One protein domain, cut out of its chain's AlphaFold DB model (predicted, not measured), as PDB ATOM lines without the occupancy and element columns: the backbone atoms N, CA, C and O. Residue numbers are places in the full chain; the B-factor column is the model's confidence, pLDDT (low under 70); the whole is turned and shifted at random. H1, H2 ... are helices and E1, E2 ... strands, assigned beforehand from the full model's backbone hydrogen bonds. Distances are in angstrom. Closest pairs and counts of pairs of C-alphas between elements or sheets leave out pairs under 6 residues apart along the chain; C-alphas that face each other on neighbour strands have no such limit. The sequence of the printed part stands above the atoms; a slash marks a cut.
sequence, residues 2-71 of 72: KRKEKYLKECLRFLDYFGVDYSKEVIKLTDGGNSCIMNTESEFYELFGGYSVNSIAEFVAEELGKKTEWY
ATOM      1  N   LYS A   2     -43.400 -19.070  10.129       70.88
ATOM      2  CA  LYS A   2     -41.953 -19.250   9.841       70.88
ATOM      3  C   LYS A   2     -41.210 -18.028   9.260       70.88
ATOM      4  O   LYS A   2     -40.044 -17.822   9.570       70.88
ATOM      5  N   ARG A   3     -41.862 -17.210   8.419       84.12
ATOM      6  CA  ARG A   3     -41.255 -15.979   7.864       84.12
ATOM      7  C   ARG A   3     -41.013 -14.902   8.925       84.12
ATOM      8  O   ARG A   3     -39.970 -14.264   8.884       84.12
ATOM      9  N   LYS A   4     -41.946 -14.735   9.868       88.31
ATOM     10  CA  LYS A   4     -41.866 -13.714  10.920       88.31
ATOM     11  C   LYS A   4     -40.740 -14.030  11.905       88.31
ATOM     12  O   LYS A   4     -39.914 -13.176  12.179       88.31
ATOM     13  N   GLU A   5     -40.647 -15.286  12.337       91.62
ATOM     14  CA  GLU A   5     -39.559 -15.758  13.206       91.62
ATOM     15  C   GLU A   5     -38.183 -15.618  12.544       91.62
ATOM     16  O   GLU A   5     -37.220 -15.236  13.202       91.62
ATOM     17  N   LYS A   6     -38.078 -15.907  11.237       93.38
ATOM     18  CA  LYS A   6     -36.831 -15.701  10.494       93.38
ATOM     19  C   LYS A   6     -36.464 -14.216  10.429       93.38
ATOM     20  O   LYS A   6     -35.314 -13.887  10.669       93.38
ATOM     21  N   TYR A   7     -37.429 -13.342  10.144       95.12
ATOM     22  CA  TYR A   7     -37.193 -11.899  10.101       95.12
ATOM     23  C   TYR A   7     -36.735 -11.357  11.459       95.12
ATOM     24  O   TYR A   7     -35.709 -10.694  11.528       95.12
ATOM     25  N   LEU A   8     -37.414 -11.740  12.549       96.44
ATOM     26  CA  LEU A   8     -37.015 -11.348  13.902       96.44
ATOM     27  C   LEU A   8     -35.580 -11.789  14.224       96.44
ATOM     28  O   LEU A   8     -34.821 -11.006  14.780       96.44
ATOM     29  N   LYS A   9     -35.165 -13.000  13.826       96.94
ATOM     30  CA  LYS A   9     -33.771 -13.449  14.000       96.94
ATOM     31  C   LYS A   9     -32.762 -12.564  13.269       96.94
ATOM     32  O   LYS A   9     -31.705 -12.292  13.826       96.94
ATOM     33  N   GLU A  10     -33.078 -12.111  12.058       97.56
ATOM     34  CA  GLU A  10     -32.212 -11.179  11.327       97.56
ATOM     35  C   GLU A  10     -32.166  -9.804  12.002       97.56
ATOM     36  O   GLU A  10     -31.093  -9.215  12.084       97.56
ATOM     37  N   CYS A  11     -33.285  -9.321  12.555       97.75
ATOM     38  CA  CYS A  11     -33.301  -8.086  13.343       97.75
ATOM     39  C   CYS A  11     -32.414  -8.198  14.589       97.75
ATOM     40  O   CYS A  11     -31.629  -7.297  14.855       97.75
ATOM     41  N   LEU A  12     -32.494  -9.306  15.332       97.94
ATOM     42  CA  LEU A  12     -31.644  -9.524  16.509       97.94
ATOM     43  C   LEU A  12     -30.160  -9.580  16.125       97.94
ATOM     44  O   LEU A  12     -29.351  -8.896  16.739       97.94
ATOM     45  N   ARG A  13     -29.820 -10.300  15.046       97.75
ATOM     46  CA  ARG A  13     -28.452 -10.361  14.504       97.75
ATOM     47  C   ARG A  13     -27.928  -8.983  14.091       97.75
ATOM     48  O   ARG A  13     -26.758  -8.673  14.305       97.75
ATOM     49  N   PHE A  14     -28.791  -8.157  13.508       96.81
ATOM     50  CA  PHE A  14     -28.477  -6.779  13.156       96.81
ATOM     51  C   PHE A  14     -28.225  -5.914  14.398       96.81
ATOM     52  O   PHE A  14     -27.222  -5.209  14.461       96.81
ATOM     53  N   LEU A  15     -29.087  -6.001  15.414       96.94
ATOM     54  CA  LEU A  15     -28.902  -5.278  16.674       96.94
ATOM     55  C   LEU A  15     -27.632  -5.718  17.417       96.94
ATOM     56  O   LEU A  15     -26.923  -4.861  17.941       96.94
ATOM     57  N   ASP A  16     -27.303  -7.013  17.393       97.38
ATOM     58  CA  ASP A  16     -26.050  -7.545  17.940       97.38
ATOM     59  C   ASP A  16     -24.828  -6.929  17.245       97.38
ATOM     60  O   ASP A  16     -23.881  -6.517  17.914       97.38
ATOM     61  N   TYR A  17     -24.858  -6.815  15.911       95.50
ATOM     62  CA  TYR A  17     -23.779  -6.197  15.133       95.50
ATOM     63  C   TYR A  17     -23.535  -4.732  15.530       95.50
ATOM     64  O   TYR A  17     -22.387  -4.293  15.598       95.50
ATOM     65  N   PHE A  18     -24.601  -3.984  15.835       94.00
ATOM     66  CA  PHE A  18     -24.516  -2.595  16.304       94.00
ATOM     67  C   PHE A  18     -24.371  -2.454  17.828       94.00
ATOM     68  O   PHE A  18     -24.302  -1.333  18.329       94.00
ATOM     69  N   GLY A  19     -24.293  -3.562  18.573       94.88
ATOM     70  CA  GLY A  19     -24.084  -3.556  20.022       94.88
ATOM     71  C   GLY A  19     -25.278  -3.055  20.840       94.88
ATOM     72  O   GLY A  19     -25.093  -2.547  21.946       94.88
ATOM     73  N   VAL A  20     -26.500  -3.177  20.319       95.81
ATOM     74  CA  VAL A  20     -27.719  -2.765  21.026       95.81
ATOM     75  C   VAL A  20     -28.126  -3.843  22.033       95.81
ATOM     76  O   VAL A  20     -28.478  -4.958  21.656       95.81
ATOM     77  N   ASP A  21     -28.132  -3.507  23.327       96.06
ATOM     78  CA  ASP A  21     -28.599  -4.415  24.385       96.06
ATOM     79  C   ASP A  21     -30.134  -4.459  24.437       96.06
ATOM     80  O   ASP A  21     -30.790  -3.611  25.046       96.06
ATOM     81  N   TYR A  22     -30.709  -5.494  23.826       96.12
ATOM     82  CA  TYR A  22     -32.140  -5.795  23.883       96.12
ATOM     83  C   TYR A  22     -32.495  -6.845  24.948       96.12
ATOM     84  O   TYR A  22     -33.619  -7.351  24.964       96.12
ATOM     85  N   SER A  23     -31.586  -7.198  25.864       96.19
ATOM     86  CA  SER A  23     -31.878  -8.139  26.958       96.19
ATOM     87  C   SER A  23     -32.728  -7.503  28.068       96.19
ATOM     88  O   SER A  23     -33.496  -8.198  28.738       96.19
ATOM     89  N   LYS A  24     -32.652  -6.177  28.223       94.81
ATOM     90  CA  LYS A  24     -33.357  -5.388  29.248       94.81
ATOM     91  C   LYS A  24     -34.839  -5.192  28.926       94.81
ATOM     92  O   LYS A  24     -35.279  -5.463  27.814       94.81
ATOM     93  N   GLU A  25     -35.623  -4.734  29.900       97.00
ATOM     94  CA  GLU A  25     -37.033  -4.356  29.687       97.00
ATOM     95  C   GLU A  25     -37.172  -3.128  28.766       97.00
ATOM     96  O   GLU A  25     -38.135  -3.023  28.006       97.00
ATOM     97  N   VAL A  26     -36.183  -2.231  28.816       97.75
ATOM     98  CA  VAL A  26     -36.105  -1.015  28.002       97.75
ATOM     99  C   VAL A  26     -34.902  -1.111  27.069       97.75
ATOM    100  O   VAL A  26     -33.778  -1.300  27.537       97.75
ATOM    101  N   ILE A  27     -35.134  -0.970  25.765       97.62
ATOM    102  CA  ILE A  27     -34.085  -0.847  24.749       97.62
ATOM    103  C   ILE A  27     -33.746   0.637  24.588       97.62
ATOM    104  O   ILE A  27     -34.633   1.463  24.374       97.62
ATOM    105  N   LYS A  28     -32.463   0.979  24.706       96.94
ATOM    106  CA  LYS A  28     -32.001   2.366  24.593       96.94
ATOM    107  C   LYS A  28     -31.820   2.759  23.132       96.94
ATOM    108  O   LYS A  28     -31.096   2.083  22.403       96.94
ATOM    109  N   LEU A  29     -32.443   3.860  22.738       97.00
ATOM    110  CA  LEU A  29     -32.224   4.528  21.460       97.00
ATOM    111  C   LEU A  29     -31.182   5.626  21.651       97.00
ATOM    112  O   LEU A  29     -31.119   6.232  22.717       97.00
ATOM    113  N   THR A  30     -30.361   5.866  20.635       95.25
ATOM    114  CA  THR A  30     -29.288   6.871  20.696       95.25
ATOM    115  C   THR A  30     -29.245   7.679  19.410       95.25
ATOM    116  O   THR A  30     -29.656   7.184  18.357       95.25
ATOM    117  N   ASP A  31     -28.675   8.881  19.456       93.62
ATOM    118  CA  ASP A  31     -28.460   9.696  18.254       93.62
ATOM    119  C   ASP A  31     -27.640   8.963  17.185       93.62
ATOM    120  O   ASP A  31     -27.975   8.998  16.000       93.62
ATOM    121  N   GLY A  32     -26.604   8.221  17.593       89.19
ATOM    122  CA  GLY A  32     -25.796   7.409  16.677       89.19
ATOM    123  C   GLY A  32     -26.612   6.328  15.957       89.19
ATOM    124  O   GLY A  32     -26.373   6.046  14.779       89.19
ATOM    125  N   GLY A  33     -27.628   5.784  16.633       90.69
ATOM    126  CA  GLY A  33     -28.546   4.778  16.102       90.69
ATOM    127  C   GLY A  33     -29.508   5.285  15.022       90.69
ATOM    128  O   GLY A  33     -30.147   4.471  14.357       90.69
ATOM    129  N   ASN A  34     -29.588   6.600  14.784       90.88
ATOM    130  CA  ASN A  34     -30.373   7.167  13.681       90.88
ATOM    131  C   ASN A  34     -29.719   6.981  12.309       90.88
ATOM    132  O   ASN A  34     -30.365   7.200  11.284       90.88
ATOM    133  N   SER A  35     -28.453   6.563  12.270       86.81
ATOM    134  CA  SER A  35     -27.738   6.325  11.019       86.81
ATOM    135  C   SER A  35     -28.378   5.175  10.236       86.81
ATOM    136  O   SER A  35     -28.444   4.045  10.722       86.81
ATOM    137  N   CYS A  36     -28.832   5.453   9.012       90.25
ATOM    138  CA  CYS A  36     -29.388   4.434   8.123       90.25
ATOM    139  C   CYS A  36     -28.295   3.596   7.448       90.25
ATOM    140  O   CYS A  36     -27.239   4.107   7.059       90.25
ATOM    141  N   ILE A  37     -28.583   2.315   7.214       90.62
ATOM    142  CA  ILE A  37     -27.704   1.437   6.436       90.62
ATOM    143  C   ILE A  37     -27.803   1.793   4.957       90.62
ATOM    144  O   ILE A  37     -28.727   1.378   4.262       90.62
ATOM    145  N   MET A  38     -26.826   2.553   4.470       92.75
ATOM    146  CA  MET A  38     -26.723   2.926   3.054       92.75
ATOM    147  C   MET A  38     -25.577   2.217   2.326       92.75
ATOM    148  O   MET A  38     -25.486   2.303   1.104       92.75
ATOM    149  N   ASN A  39     -24.706   1.510   3.054       91.00
ATOM    150  CA  ASN A  39     -23.647   0.717   2.439       91.00
ATOM    151  C   ASN A  39     -24.250  -0.523   1.761       91.00
ATOM    152  O   ASN A  39     -24.643  -1.465   2.448       91.00
ATOM    153  N   THR A  40     -24.267  -0.524   0.428       93.31
ATOM    154  CA  THR A  40     -24.775  -1.620  -0.411       93.31
ATOM    155  C   THR A  40     -23.992  -2.922  -0.265       93.31
ATOM    156  O   THR A  40     -24.511  -3.978  -0.609       93.31
ATOM    157  N   GLU A  41     -22.754  -2.861   0.229       94.81
ATOM    158  CA  GLU A  41     -21.899  -4.033   0.458       94.81
ATOM    159  C   GLU A  41     -22.097  -4.655   1.849       94.81
ATOM    160  O   GLU A  41     -21.543  -5.714   2.139       94.81
ATOM    161  N   SER A  42     -22.882  -4.017   2.728       91.50
ATOM    162  CA  SER A  42     -23.236  -4.593   4.026       91.50
ATOM    163  C   SER A  42     -24.054  -5.869   3.835       91.50
ATOM    164  O   SER A  42     -25.019  -5.881   3.072       91.50
ATOM    165  N   GLU A  43     -23.752  -6.918   4.606       94.50
ATOM    166  CA  GLU A  43     -24.554  -8.153   4.609       94.50
ATOM    167  C   GLU A  43     -26.019  -7.919   5.023       94.50
ATOM    168  O   GLU A  43     -26.894  -8.739   4.754       94.50
ATOM    169  N   PHE A  44     -26.291  -6.781   5.663       95.31
ATOM    170  CA  PHE A  44     -27.615  -6.370   6.103       95.31
ATOM    171  C   PHE A  44     -28.371  -5.540   5.064       95.31
ATOM    172  O   PHE A  44     -29.557  -5.289   5.256       95.31
ATOM    173  N   TYR A  45     -27.730  -5.100   3.978       95.06
ATOM    174  CA  TYR A  45     -28.328  -4.148   3.040       95.06
ATOM    175  C   TYR A  45     -29.578  -4.692   2.340       95.06
ATOM    176  O   TYR A  45     -30.562  -3.971   2.197       95.06
ATOM    177  N   GLU A  46     -29.578  -5.971   1.954       95.50
ATOM    178  CA  GLU A  46     -30.723  -6.590   1.270       95.50
ATOM    179  C   GLU A  46     -32.007  -6.544   2.119       95.50
ATOM    180  O   GLU A  46     -33.103  -6.392   1.582       95.50
ATOM    181  N   LEU A  47     -31.874  -6.650   3.446       95.12
ATOM    182  CA  LEU A  47     -33.006  -6.681   4.377       95.12
ATOM    183  C   LEU A  47     -33.290  -5.328   5.034       95.12
ATOM    184  O   LEU A  47     -34.452  -4.991   5.249       95.12
ATOM    185  N   PHE A  48     -32.246  -4.575   5.370       96.00
ATOM    186  CA  PHE A  48     -32.315  -3.389   6.226       96.00
ATOM    187  C   PHE A  48     -31.742  -2.129   5.562       96.00
ATOM    188  O   PHE A  48     -31.577  -1.107   6.227       96.00
ATOM    189  N   GLY A  49     -31.465  -2.160   4.256       95.88
ATOM    190  CA  GLY A  49     -31.076  -0.974   3.495       95.88
ATOM    191  C   GLY A  49     -32.094   0.157   3.665       95.88
ATOM    192  O   GLY A  49     -33.292  -0.037   3.463       95.88
ATOM    193  N   GLY A  50     -31.622   1.336   4.073       94.88
ATOM    194  CA  GLY A  50     -32.458   2.510   4.346       94.88
ATOM    195  C   GLY A  50     -33.111   2.561   5.734       94.88
ATOM    196  O   GLY A  50     -33.647   3.609   6.093       94.88
ATOM    197  N   TYR A  51     -33.025   1.502   6.542       96.50
ATOM    198  CA  TYR A  51     -33.485   1.523   7.934       96.50
ATOM    199  C   TYR A  51     -32.373   2.000   8.871       96.50
ATOM    200  O   TYR A  51     -31.193   1.699   8.658       96.50
ATOM    201  N   SER A  52     -32.755   2.738   9.915       96.81
ATOM    202  CA  SER A  52     -31.857   3.094  11.014       96.81
ATOM    203  C   SER A  52     -31.782   1.971  12.047       96.81
ATOM    204  O   SER A  52     -32.667   1.113  12.124       96.81
ATOM    205  N   VAL A  53     -30.740   1.993  12.880       96.75
ATOM    206  CA  VAL A  53     -30.621   1.063  14.011       96.75
ATOM    207  C   VAL A  53     -31.783   1.243  14.984       96.75
ATOM    208  O   VAL A  53     -32.370   0.251  15.419       96.75
ATOM    209  N   ASN A  54     -32.177   2.490  15.252       97.56
ATOM    210  CA  ASN A  54     -33.295   2.800  16.139       97.56
ATOM    211  C   ASN A  54     -34.624   2.240  15.613       97.56
ATOM    212  O   ASN A  54     -35.360   1.631  16.381       97.56
ATOM    213  N   SER A  55     -34.899   2.335  14.307       97.69
ATOM    214  CA  SER A  55     -36.132   1.778  13.731       97.69
ATOM    215  C   SER A  55     -36.214   0.256  13.881       97.69
ATOM    216  O   SER A  55     -37.284  -0.294  14.139       97.69
ATOM    217  N   ILE A  56     -35.083  -0.448  13.748       97.75
ATOM    218  CA  ILE A  56     -35.043  -1.898  13.980       97.75
ATOM    219  C   ILE A  56     -35.168  -2.221  15.476       97.75
ATOM    220  O   ILE A  56     -35.843  -3.185  15.836       97.75
ATOM    221  N   ALA A  57     -34.576  -1.409  16.354       97.94
ATOM    222  CA  ALA A  57     -34.702  -1.557  17.803       97.94
ATOM    223  C   ALA A  57     -36.151  -1.375  18.284       97.94
ATOM    224  O   ALA A  57     -36.625  -2.164  19.100       97.94
ATOM    225  N   GLU A  58     -36.875  -0.396  17.741       98.19
ATOM    226  CA  GLU A  58     -38.301  -0.174  18.010       98.19
ATOM    227  C   GLU A  58     -39.156  -1.367  17.572       98.19
ATOM    228  O   GLU A  58     -39.962  -1.863  18.360       98.19
ATOM    229  N   PHE A  59     -38.925  -1.894  16.364       97.56
ATOM    230  CA  PHE A  59     -39.609  -3.099  15.890       97.56
ATOM    231  C   PHE A  59     -39.358  -4.303  16.810       97.56
ATOM    232  O   PHE A  59     -40.286  -5.021  17.184       97.56
ATOM    233  N   VAL A  60     -38.102  -4.529  17.211       98.00
ATOM    234  CA  VAL A  60     -37.755  -5.615  18.140       98.00
ATOM    235  C   VAL A  60     -38.408  -5.405  19.506       98.00
ATOM    236  O   VAL A  60     -38.859  -6.377  20.112       98.00
ATOM    237  N   ALA A  61     -38.497  -4.167  19.996       98.06
ATOM    238  CA  ALA A  61     -39.174  -3.879  21.254       98.06
ATOM    239  C   ALA A  61     -40.659  -4.260  21.194       98.06
ATOM    240  O   ALA A  61     -41.131  -4.965  22.084       98.06
ATOM    241  N   GLU A  62     -41.368  -3.873  20.131       97.50
ATOM    242  CA  GLU A  62     -42.778  -4.227  19.926       97.50
ATOM    243  C   GLU A  62     -42.976  -5.751  19.898       97.50
ATOM    244  O   GLU A  62     -43.802  -6.293  20.634       97.50
ATOM    245  N   GLU A  63     -42.160  -6.461  19.115       96.88
ATOM    246  CA  GLU A  63     -42.245  -7.919  18.969       96.88
ATOM    247  C   GLU A  63     -41.941  -8.686  20.264       96.88
ATOM    248  O   GLU A  63     -42.453  -9.789  20.469       96.88
ATOM    249  N   LEU A  64     -41.121  -8.112  21.146       96.19
ATOM    250  CA  LEU A  64     -40.762  -8.706  22.434       96.19
ATOM    251  C   LEU A  64     -41.611  -8.188  23.607       96.19
ATOM    252  O   LEU A  64     -41.386  -8.619  24.738       96.19
ATOM    253  N   GLY A  65     -42.565  -7.281  23.369       97.50
ATOM    254  CA  GLY A  65     -43.370  -6.662  24.429       97.50
ATOM    255  C   GLY A  65     -42.551  -5.779  25.379       97.50
ATOM    256  O   GLY A  65     -42.810  -5.750  26.582       97.50
ATOM    257  N   LYS A  66     -41.533  -5.099  24.849       97.75
ATOM    258  CA  LYS A  66     -40.590  -4.229  25.563       97.75
ATOM    259  C   LYS A  66     -40.859  -2.759  25.262       97.75
ATOM    260  O   LYS A  66     -41.663  -2.418  24.399       97.75
ATOM    261  N   LYS A  67     -40.169  -1.878  25.984       98.00
ATOM    262  CA  LYS A  67     -40.219  -0.428  25.758       98.00
ATOM    263  C   LYS A  67     -38.946   0.054  25.073       98.00
ATOM    264  O   LYS A  67     -37.898  -0.580  25.195       98.00
ATOM    265  N   THR A  68     -39.032   1.200  24.416       97.94
ATOM    266  CA  THR A  68     -37.874   1.980  23.974       97.94
ATOM    267  C   THR A  68     -37.802   3.296  24.740       97.94
ATOM    268  O   THR A  68     -38.825   3.827  25.176       97.94
ATOM    269  N   GLU A  69     -36.591   3.810  24.926       97.75
ATOM    270  CA  GLU A  69     -36.354   5.113  25.549       97.75
ATOM    271  C   GLU A  69     -35.137   5.778  24.910       97.75
ATOM    272  O   GLU A  69     -34.129   5.115  24.651       97.75
ATOM    273  N   TRP A  70     -35.236   7.081  24.648       95.69
ATOM    274  CA  TRP A  70     -34.121   7.875  24.142       95.69
ATOM    275  C   TRP A  70     -33.116   8.138  25.256       95.69
ATOM    276  O   TRP A  70     -33.480   8.581  26.345       95.69
ATOM    277  N   TYR A  71     -31.856   7.831  24.972       86.69
ATOM    278  CA  TYR A  71     -30.721   8.093  25.838       86.69
ATOM    279  C   TYR A  71     -29.740   8.966  25.060       86.69
ATOM    280  O   TYR A  71     -29.154   8.505  24.076       86.69
TER     281      TYR A  71
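This is residues 2 to 71 of the 72 residues of an uncharacterized protein of viral metagenome (UniProt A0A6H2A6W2). Helix H3 packs between the longer helix H1 and a small sheet of two short parallel strands, E1 and E2; a long loop, residues 30 to 44, runs from the sheet to the short helix H2, near H1. The printed part has 70 residues, with three named helices and two named strands in the order H1, E1, H2, H3, E2. It is mostly helix, compact, with a radius of gyration of the C-alphas of 11.6 A, and flat, spanning 32 by 32 by 15 A.

H1, residues 2 to 17, touches H3, residues 53 to 64, with its residues 8 to 15 alone. Their closest C-alphas, of Cys 11 and Ile 56, are 6.5 A apart; they run opposite ways at a steep tilt of 47 degrees. E1, residues 26 to 29, and E2, residues 67 to 70, are parallel neighbours at 34 degrees, with N 27 and O 67 at 2.8 A and N 69 and O 27 at 3.1 A, within hydrogen-bond range. H3's closest C-alphas to E1 are Asn 54 and Leu 29, 5.7 A, and to E2 Ala 61 and Lys 67, 5.8 A. H2, residues 45 to 48, and H1 are near each other, while H2 and H3 are only just apart, 8.4 A at the closest. E1, H2, H3 and E2 form a strand-helix-strand unit, two parallel strands joined through helices, with a right-handed crossover. In H1 and H3 every O i to N i+4 pair is within hydrogen-bond range; H2 is too short for one.

H1 begins at C-alpha 2 (-41.953, -19.250, 9.841) and is 23.0 A long. E1 measures 9.4 A, H2 5.2 A and H3 16.4 A. E2, 10.4 A, ends at C-alpha 70 (-34.121, 7.875, 24.142).

The farthest C-alphas, of Lys 2 and Tyr 71, are 33.6 A apart. The printed part has no cut. The link E1 to H2 is long, 15 residues. Mean pLDDT of the printed part is 94.8; no printed residue is under 70.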